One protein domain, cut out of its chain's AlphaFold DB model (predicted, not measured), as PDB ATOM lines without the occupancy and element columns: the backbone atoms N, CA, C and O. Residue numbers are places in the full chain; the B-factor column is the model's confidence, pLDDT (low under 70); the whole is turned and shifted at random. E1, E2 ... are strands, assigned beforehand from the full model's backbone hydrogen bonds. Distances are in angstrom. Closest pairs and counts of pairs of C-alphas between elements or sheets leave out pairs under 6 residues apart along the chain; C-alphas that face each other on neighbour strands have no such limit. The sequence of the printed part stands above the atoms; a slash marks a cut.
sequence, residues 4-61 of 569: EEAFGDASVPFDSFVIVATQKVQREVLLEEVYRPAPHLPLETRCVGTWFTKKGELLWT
ATOM      1  N   GLU A   4     -25.895 -20.748 -41.415       66.25
ATOM      2  CA  GLU A   4     -27.324 -20.683 -41.087       66.25
ATOM      3  C   GLU A   4     -27.884 -22.012 -40.555       66.25
ATOM      4  O   GLU A   4     -28.648 -22.001 -39.591       66.25
ATOM      5  N   GLU A   5     -27.464 -23.153 -41.112       66.06
ATOM      6  CA  GLU A   5     -27.841 -24.489 -40.619       66.06
ATOM      7  C   GLU A   5     -27.251 -24.781 -39.231       66.06
ATOM      8  O   GLU A   5     -27.891 -25.438 -38.413       66.06
ATOM      9  N   ALA A   6     -26.038 -24.291 -38.950       64.75
ATOM     10  CA  ALA A   6     -25.348 -24.521 -37.679       64.75
ATOM     11  C   ALA A   6     -25.954 -23.733 -36.505       64.75
ATOM     12  O   ALA A   6     -25.920 -24.202 -35.369       64.75
ATOM     13  N   PHE A   7     -26.519 -22.550 -36.772       68.25
ATOM     14  CA  PHE A   7     -27.110 -21.677 -35.753       68.25
ATOM     15  C   PHE A   7     -28.646 -21.697 -35.744       68.25
ATOM     16  O   PHE A   7     -29.234 -20.880 -35.044       68.25
ATOM     17  N   GLY A   8     -29.281 -22.634 -36.470       62.47
ATOM     18  CA  GLY A   8     -30.729 -22.768 -36.717       62.47
ATOM     19  C   GLY A   8     -31.653 -22.150 -35.662       62.47
ATOM     20  O   GLY A   8     -32.291 -21.143 -35.959       62.47
ATOM     21  N   ASP A   9     -31.627 -22.672 -34.431       64.50
ATOM     22  CA  ASP A   9     -32.446 -22.194 -33.299       64.50
ATOM     23  C   ASP A   9     -31.631 -21.487 -32.194       64.50
ATOM     24  O   ASP A   9     -32.159 -21.130 -31.139       64.50
ATOM     25  N   ALA A  10     -30.327 -21.293 -32.399       62.00
ATOM     26  CA  ALA A  10     -29.426 -20.756 -31.385       62.00
ATOM     27  C   ALA A  10     -29.445 -19.219 -31.372       62.00
ATOM     28  O   ALA A  10     -29.236 -18.575 -32.404       62.00
ATOM     29  N   SER A  11     -29.646 -18.616 -30.196       61.78
ATOM     30  CA  SER A  11     -29.434 -17.182 -29.990       61.78
ATOM     31  C   SER A  11     -27.960 -16.895 -29.694       61.78
ATOM     32  O   SER A  11     -27.330 -17.532 -28.849       61.78
ATOM     33  N   VAL A  12     -27.403 -15.913 -30.399       66.56
ATOM     34  CA  VAL A  12     -26.064 -15.367 -30.167       66.56
ATOM     35  C   VAL A  12     -26.226 -13.898 -29.761       66.56
ATOM     36  O   VAL A  12     -26.345 -13.033 -30.638       66.56
ATOM     37  N   PRO A  13     -26.294 -13.606 -28.448       63.25
ATOM     38  CA  PRO A  13     -26.502 -12.251 -27.944       63.25
ATOM     39  C   PRO A  13     -25.279 -11.351 -28.188       63.25
ATOM     40  O   PRO A  13     -24.166 -11.826 -28.408       63.25
ATOM     41  N   PHE A  14     -25.478 -10.027 -28.143       60.91
ATOM     42  CA  PHE A  14     -24.459  -9.012 -28.479       60.91
ATOM     43  C   PHE A  14     -23.194  -9.031 -27.599       60.91
ATOM     44  O   PHE A  14     -22.208  -8.352 -27.896       60.91
ATOM     45  N   ASP A  15     -23.225  -9.735 -26.473       50.78
ATOM     46  CA  ASP A  15     -22.115  -9.909 -25.543       50.78
ATOM     47  C   ASP A  15     -21.320 -11.202 -25.761       50.78
ATOM     48  O   ASP A  15     -20.213 -11.309 -25.221       50.78
ATOM     49  N   SER A  16     -21.836 -12.123 -26.577       59.16
ATOM     50  CA  SER A  16     -21.166 -13.358 -26.968       59.16
ATOM     51  C   SER A  16     -20.198 -13.115 -28.115       59.16
ATOM     52  O   SER A  16     -20.504 -12.448 -29.101       59.16
ATOM     53  N   PHE A  17     -19.007 -13.692 -27.984       65.31
ATOM     54  CA  PHE A  17     -17.973 -13.612 -28.999       65.31
ATOM     55  C   PHE A  17     -17.904 -14.920 -29.780       65.31
ATOM     56  O   PHE A  17     -17.222 -15.860 -29.374       65.31
ATOM     57  N   VAL A  18     -18.646 -14.989 -30.884       70.38
ATOM     58  CA  VAL A  18     -18.710 -16.186 -31.727       70.38
ATOM     59  C   VAL A  18     -18.127 -15.864 -33.095       70.38
ATOM     60  O   VAL A  18     -18.726 -15.135 -33.883       70.38
ATOM     61  N   ILE A  19     -16.946 -16.421 -33.371       77.81
ATOM     62  CA  ILE A  19     -16.351 -16.419 -34.707       77.81
ATOM     63  C   ILE A  19     -16.566 -17.792 -35.327       77.81
ATOM     64  O   ILE A  19     -16.173 -18.810 -34.758       77.81
ATOM     65  N   VAL A  20     -17.126 -17.806 -36.526       78.94
ATOM     66  CA  VAL A  20     -17.230 -18.988 -37.367       78.94
ATOM     67  C   VAL A  20     -16.161 -18.917 -38.447       78.94
ATOM     68  O   VAL A  20     -15.986 -17.901 -39.119       78.94
ATOM     69  N   ALA A  21     -15.408 -20.004 -38.585       79.88
ATOM     70  CA  ALA A  21     -14.390 -20.152 -39.611       79.88
ATOM     71  C   ALA A  21     -14.985 -20.893 -40.814       79.88
ATOM     72  O   ALA A  21     -15.226 -22.099 -40.753       79.88
ATOM     73  N   THR A  22     -15.210 -20.176 -41.912       77.56
ATOM     74  CA  THR A  22     -15.822 -20.708 -43.131       77.56
ATOM     75  C   THR A  22     -14.751 -20.883 -44.209       77.56
ATOM     76  O   THR A  22     -14.115 -19.921 -44.647       77.56
ATOM     77  N   GLN A  23     -14.520 -22.114 -44.666       77.19
ATOM     78  CA  GLN A  23     -13.538 -22.380 -45.719       77.19
ATOM     79  C   GLN A  23     -14.130 -22.060 -47.100       77.19
ATOM     80  O   GLN A  23     -15.021 -22.767 -47.567       77.19
ATOM     81  N   LYS A  24     -13.643 -20.999 -47.764       70.00
ATOM     82  CA  LYS A  24     -14.125 -20.596 -49.103       70.00
ATOM     83  C   LYS A  24     -13.332 -21.221 -50.250       70.00
ATOM     84  O   LYS A  24     -13.914 -21.581 -51.267       70.00
ATOM     85  N   VAL A  25     -12.012 -21.341 -50.103       73.94
ATOM     86  CA  VAL A  25     -11.096 -21.877 -51.128       73.94
ATOM     87  C   VAL A  25     -10.099 -22.820 -50.446       73.94
ATOM     88  O   VAL A  25      -9.867 -22.707 -49.244       73.94
ATOM     89  N   GLN A  26      -9.453 -23.732 -51.188       67.44
ATOM     90  CA  GLN A  26      -8.454 -24.680 -50.649       67.44
ATOM     91  C   GLN A  26      -7.345 -24.034 -49.784       67.44
ATOM     92  O   GLN A  26      -6.645 -24.750 -49.073       67.44
ATOM     93  N   ARG A  27      -7.142 -22.709 -49.848       70.06
ATOM     94  CA  ARG A  27      -6.024 -22.000 -49.200       70.06
ATOM     95  C   ARG A  27      -6.419 -20.783 -48.353       70.06
ATOM     96  O   ARG A  27      -5.529 -20.129 -47.815       70.06
ATOM     97  N   GLU A  28      -7.713 -20.490 -48.221       79.44
ATOM     98  CA  GLU A  28      -8.214 -19.310 -47.505       79.44
ATOM     99  C   GLU A  28      -9.410 -19.679 -46.625       79.44
ATOM    100  O   GLU A  28     -10.410 -20.231 -47.104       79.44
ATOM    101  N   VAL A  29      -9.300 -19.362 -45.334       81.88
ATOM    102  CA  VAL A  29     -10.377 -19.507 -44.353       81.88
ATOM    103  C   VAL A  29     -10.870 -18.117 -43.975       81.88
ATOM    104  O   VAL A  29     -10.095 -17.267 -43.537       81.88
ATOM    105  N   LEU A  30     -12.163 -17.880 -44.164       81.56
ATOM    106  CA  LEU A  30     -12.814 -16.637 -43.785       81.56
ATOM    107  C   LEU A  30     -13.253 -16.736 -42.326       81.56
ATOM    108  O   LEU A  30     -13.874 -17.720 -41.938       81.56
ATOM    109  N   LEU A  31     -12.932 -15.728 -41.522       80.50
ATOM    110  CA  LEU A  31     -13.431 -15.609 -40.159       80.50
ATOM    111  C   LEU A  31     -14.604 -14.638 -40.165       80.50
ATOM    112  O   LEU A  31     -14.440 -13.462 -40.509       80.50
ATOM    113  N   GLU A  32     -15.774 -15.129 -39.782       78.00
ATOM    114  CA  GLU A  32     -17.022 -14.377 -39.739       78.00
ATOM    115  C   GLU A  32     -17.547 -14.348 -38.307       78.00
ATOM    116  O   GLU A  32     -17.748 -15.381 -37.680       78.00
ATOM    117  N   GLU A  33     -17.749 -13.155 -37.767       77.50
ATOM    118  CA  GLU A  33     -18.435 -12.962 -36.498       77.50
ATOM    119  C   GLU A  33     -19.936 -13.073 -36.746       77.50
ATOM    120  O   GLU A  33     -20.455 -12.500 -37.710       77.50
ATOM    121  N   VAL A  34     -20.610 -13.842 -35.900       74.75
ATOM    122  CA  VAL A  34     -22.017 -14.190 -36.076       74.75
ATOM    123  C   VAL A  34     -22.833 -13.586 -34.947       74.75
ATOM    124  O   VAL A  34     -22.487 -13.734 -33.777       74.75
ATOM    125  N   TYR A  35     -23.932 -12.930 -35.306       72.56
ATOM    126  CA  TYR A  35     -24.854 -12.304 -34.373       72.56
ATOM    127  C   TYR A  35     -26.287 -12.712 -34.695       72.56
ATOM    128  O   TYR A  35     -26.738 -12.631 -35.839       72.56
ATOM    129  N   ARG A  36     -27.020 -13.133 -33.667       71.50
ATOM    130  CA  ARG A  36     -28.453 -13.414 -33.748       71.50
ATOM    131  C   ARG A  36     -29.064 -13.162 -32.371       71.50
ATOM    132  O   ARG A  36     -29.136 -14.094 -31.573       71.50
ATOM    133  N   PRO A  37     -29.473 -11.917 -32.070       63.53
ATOM    134  CA  PRO A  37     -29.953 -11.547 -30.738       63.53
ATOM    135  C   PRO A  37     -31.140 -12.404 -30.289       63.53
ATOM    136  O   PRO A  37     -31.184 -12.850 -29.144       63.53
ATOM    137  N   ALA A  38     -32.015 -12.748 -31.239       62.19
ATOM    138  CA  ALA A  38     -33.167 -13.600 -31.020       62.19
ATOM    139  C   ALA A  38     -33.374 -14.596 -32.175       62.19
ATOM    140  O   ALA A  38     -33.078 -14.253 -33.321       62.19
ATOM    141  N   PRO A  39     -33.961 -15.784 -31.928       63.22
ATOM    142  CA  PRO A  39     -34.189 -16.803 -32.962       63.22
ATOM    143  C   PRO A  39     -35.065 -16.336 -34.136       63.22
ATOM    144  O   PRO A  39     -34.985 -16.884 -35.228       63.22
ATOM    145  N   HIS A  40     -35.901 -15.319 -33.914       66.19
ATOM    146  CA  HIS A  40     -36.799 -14.751 -34.923       66.19
ATOM    147  C   HIS A  40     -36.147 -13.656 -35.785       66.19
ATOM    148  O   HIS A  40     -36.756 -13.209 -36.756       66.19
ATOM    149  N   LEU A  41     -34.942 -13.196 -35.429       65.56
ATOM    150  CA  LEU A  41     -34.183 -12.213 -36.201       65.56
ATOM    151  C   LEU A  41     -33.248 -12.924 -37.194       65.56
ATOM    152  O   LEU A  41     -32.727 -14.004 -36.891       65.56
ATOM    153  N   PRO A  42     -33.009 -12.340 -38.385       71.12
ATOM    154  CA  PRO A  42     -32.086 -12.916 -39.354       71.12
ATOM    155  C   PRO A  42     -30.670 -13.016 -38.768       71.12
ATOM    156  O   PRO A  42     -30.262 -12.195 -37.947       71.12
ATOM    157  N   LEU A  43     -29.923 -14.043 -39.189       71.62
ATOM    158  CA  LEU A  43     -28.521 -14.200 -38.808       71.62
ATOM    159  C   LEU A  43     -27.710 -13.078 -39.458       71.62
ATOM    160  O   LEU A  43     -27.604 -13.020 -40.682       71.62
ATOM    161  N   GLU A  44     -27.111 -12.205 -38.657       72.06
ATOM    162  CA  GLU A  44     -26.131 -11.255 -39.163       72.06
ATOM    163  C   GLU A  44     -24.746 -11.890 -39.103       72.06
ATOM    164  O   GLU A  44     -24.277 -12.318 -38.050       72.06
ATOM    165  N   THR A  45     -24.066 -11.938 -40.246       73.88
ATOM    166  CA  THR A  45     -22.680 -12.401 -40.334       73.88
ATOM    167  C   THR A  45     -21.791 -11.263 -40.806       73.88
ATOM    168  O   THR A  45     -22.168 -10.442 -41.649       73.88
ATOM    169  N   ARG A  46     -20.594 -11.163 -40.230       72.00
ATOM    170  CA  ARG A  46     -19.656 -10.093 -40.562       72.00
ATOM    171  C   ARG A  46     -18.238 -10.622 -40.641       72.00
ATOM    172  O   ARG A  46     -17.702 -11.114 -39.662       72.00
ATOM    173  N   CYS A  47     -17.583 -10.425 -41.781       75.12
ATOM    174  CA  CYS A  47     -16.170 -10.764 -41.930       75.12
ATOM    175  C   CYS A  47     -15.292  -9.931 -40.972       75.12
ATOM    176  O   CYS A  47     -15.332  -8.695 -40.995       75.12
ATOM    177  N   VAL A  48     -14.487 -10.618 -40.159       79.81
ATOM    178  CA  VAL A  48     -13.555 -10.039 -39.171       79.81
ATOM    179  C   VAL A  48     -12.097 -10.202 -39.589       79.81
ATOM    180  O   VAL A  48     -11.250  -9.375 -39.249       79.81
ATOM    181  N   GLY A  49     -11.797 -11.248 -40.354       82.44
ATOM    182  CA  GLY A  49     -10.446 -11.525 -40.809       82.44
ATOM    183  C   GLY A  49     -10.382 -12.682 -41.788       82.44
ATOM    184  O   GLY A  49     -11.372 -13.358 -42.068       82.44
ATOM    185  N   THR A  50      -9.189 -12.903 -42.315       82.56
ATOM    186  CA  THR A  50      -8.898 -14.009 -43.221       82.56
ATOM    187  C   THR A  50      -7.645 -14.712 -42.728       82.56
ATOM    188  O   THR A  50      -6.657 -14.068 -42.372       82.56
ATOM    189  N   TRP A  51      -7.692 -16.037 -42.680       80.81
ATOM    190  CA  TRP A  51      -6.568 -16.874 -42.293       80.81
ATOM    191  C   TRP A  51      -6.021 -17.622 -43.510       80.81
ATOM    192  O   TRP A  51      -6.750 -18.344 -44.199       80.81
ATOM    193  N   PHE A  52      -4.725 -17.441 -43.775       80.31
ATOM    194  CA  PHE A  52      -4.026 -18.055 -44.901       80.31
ATOM    195  C   PHE A  52      -3.252 -19.296 -44.441       80.31
ATOM    196  O   PHE A  52      -2.190 -19.203 -43.820       80.31
ATOM    197  N   THR A  53      -3.742 -20.481 -44.807       72.56
ATOM    198  CA  THR A  53      -3.248 -21.768 -44.284       72.56
ATOM    199  C   THR A  53      -1.796 -22.094 -44.651       72.56
ATOM    200  O   THR A  53      -1.130 -22.807 -43.907       72.56
ATOM    201  N   LYS A  54      -1.260 -21.564 -45.761       67.31
ATOM    202  CA  LYS A  54       0.132 -21.824 -46.194       67.31
ATOM    203  C   LYS A  54       1.197 -20.991 -45.479       67.31
ATOM    204  O   LYS A  54       2.337 -21.436 -45.402       67.31
ATOM    205  N   LYS A  55       0.854 -19.781 -45.033       66.50
ATOM    206  CA  LYS A  55       1.797 -18.862 -44.372       66.50
ATOM    207  C   LYS A  55       1.629 -18.831 -42.853       66.50
ATOM    208  O   LYS A  55       2.485 -18.290 -42.168       66.50
ATOM    209  N   GLY A  56       0.526 -19.378 -42.331       67.81
ATOM    210  CA  GLY A  56       0.155 -19.224 -40.922       67.81
ATOM    211  C   GLY A  56      -0.226 -17.784 -40.557       67.81
ATOM    212  O   GLY A  56      -0.389 -17.476 -39.382       67.81
ATOM    213  N   GLU A  57      -0.374 -16.903 -41.549       73.00
ATOM    214  CA  GLU A  57      -0.682 -15.489 -41.358       73.00
ATOM    215  C   GLU A  57      -2.188 -15.307 -41.149       73.00
ATOM    216  O   GLU A  57      -3.016 -15.719 -41.968       73.00
ATOM    217  N   LEU A  58      -2.530 -14.683 -40.023       78.62
ATOM    218  CA  LEU A  58      -3.880 -14.271 -39.674       78.62
ATOM    219  C   LEU A  58      -4.004 -12.768 -39.913       78.62
ATOM    220  O   LEU A  58      -3.377 -11.972 -39.214       78.62
ATOM    221  N   LEU A  59      -4.814 -12.380 -40.895       77.25
ATOM    222  CA  LEU A  59      -5.023 -10.982 -41.235       77.25
ATOM    223  C   LEU A  59      -6.374 -10.516 -40.694       77.25
ATOM    224  O   LEU A  59      -7.431 -10.850 -41.233       77.25
ATOM    225  N   TRP A  60      -6.344  -9.731 -39.619       73.56
ATOM    226  CA  TRP A  60      -7.536  -9.071 -39.093       73.56
ATOM    227  C   TRP A  60      -7.880  -7.868 -39.970       73.56
ATOM    228  O   TRP A  60      -7.162  -6.871 -39.975       73.56
ATOM    229  N   THR A  61      -8.992  -7.936 -40.700       66.31
ATOM    230  CA  THR A  61      -9.532  -6.766 -41.410       66.31
ATOM    231  C   THR A  61     -10.250  -5.822 -40.451       66.31
ATOM    232  O   THR A  61     -10.319  -4.618 -40.704       66.31
TER     233      THR A  61
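Overview. This is residues 4 to 61 of the 569 residues of an uncharacterized protein of Cryptotermes secundus (UniProt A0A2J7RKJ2). A single, strongly twisted sheet of four antiparallel strands makes this domain, a ribbon of hairpins folding back and forth, with no named helix over either face. The two long strands E2 and E3 make its length, the short E4 sits beside the last part of E3 beyond its bend, and a first stretch with no named element, residues 4 to 18, leads into E1. The printed part has 58 residues, 28 of them in the named strands E1, E2, E3 and E4, which is under half; the sheet's order is E1 - E2 - E3 - E4, and the class is all strand. The whole is only just loose, close to compact, with a radius of gyration of the C-alphas of 12.8 A, and its outline is flat, 39 by 21 by 12 A.

Along the chain. The printed part begins with C-alpha 4 at (-27.324, -20.683, -41.087), and the C-alphas of residues 4 to 18 lie 7 to 17 A from the mean of all C-alphas. E1 holds residues 19 to 25 and is 18.1 A long from first to last C-alpha, beginning with C-alpha 19 at (-16.351, -16.419, -34.707). E2, residues 28 to 35, is 22.3 A long. E3, residues 44 to 52, is the longest strand by residues, at 23.8 A, and bends by 52 degrees at residue 48. E4, residues 57 to 60, is 9.7 A long and ends with C-alpha 60 at (-7.536, -9.071, -39.093).

Arrangement. The strands form a meander, each the antiparallel neighbour of the one before. The hairpin of E1 and E2 has directions 146 degrees apart; the C-alphas of Ile 19 and Glu 33 face each other at 4.4 A, and N 20 and O 32 are within hydrogen-bond range at 2.8 A. The hairpin of E2 and E3 stands at 154 degrees, with C-alphas 32 and 47 facing each other at 4.3 A, and N 35 and O 44 within hydrogen-bond range at 2.8 A. In the hairpin of E3 and E4, at 151 degrees, C-alphas 49 and 60 face each other at 4.2 A, and N 50 and O 59 are within hydrogen-bond range at 2.9 A. The edge strands E1 and E4 are apart. From edge to edge the strands' lines turn by 58 degrees.

Size, cuts and confidence. The two C-alphas farthest apart are those of His 40 and Lys 55, 39.9 A. The printed part has no cut. The links E1 to E2 and E3 to E4 are tight, and E2 to E3, with 8 residues, is short. The mean pLDDT of the printed part is 71.2; residues 4 to 17, 26, 37 to 41, 54 to 56 and 61 are under 70.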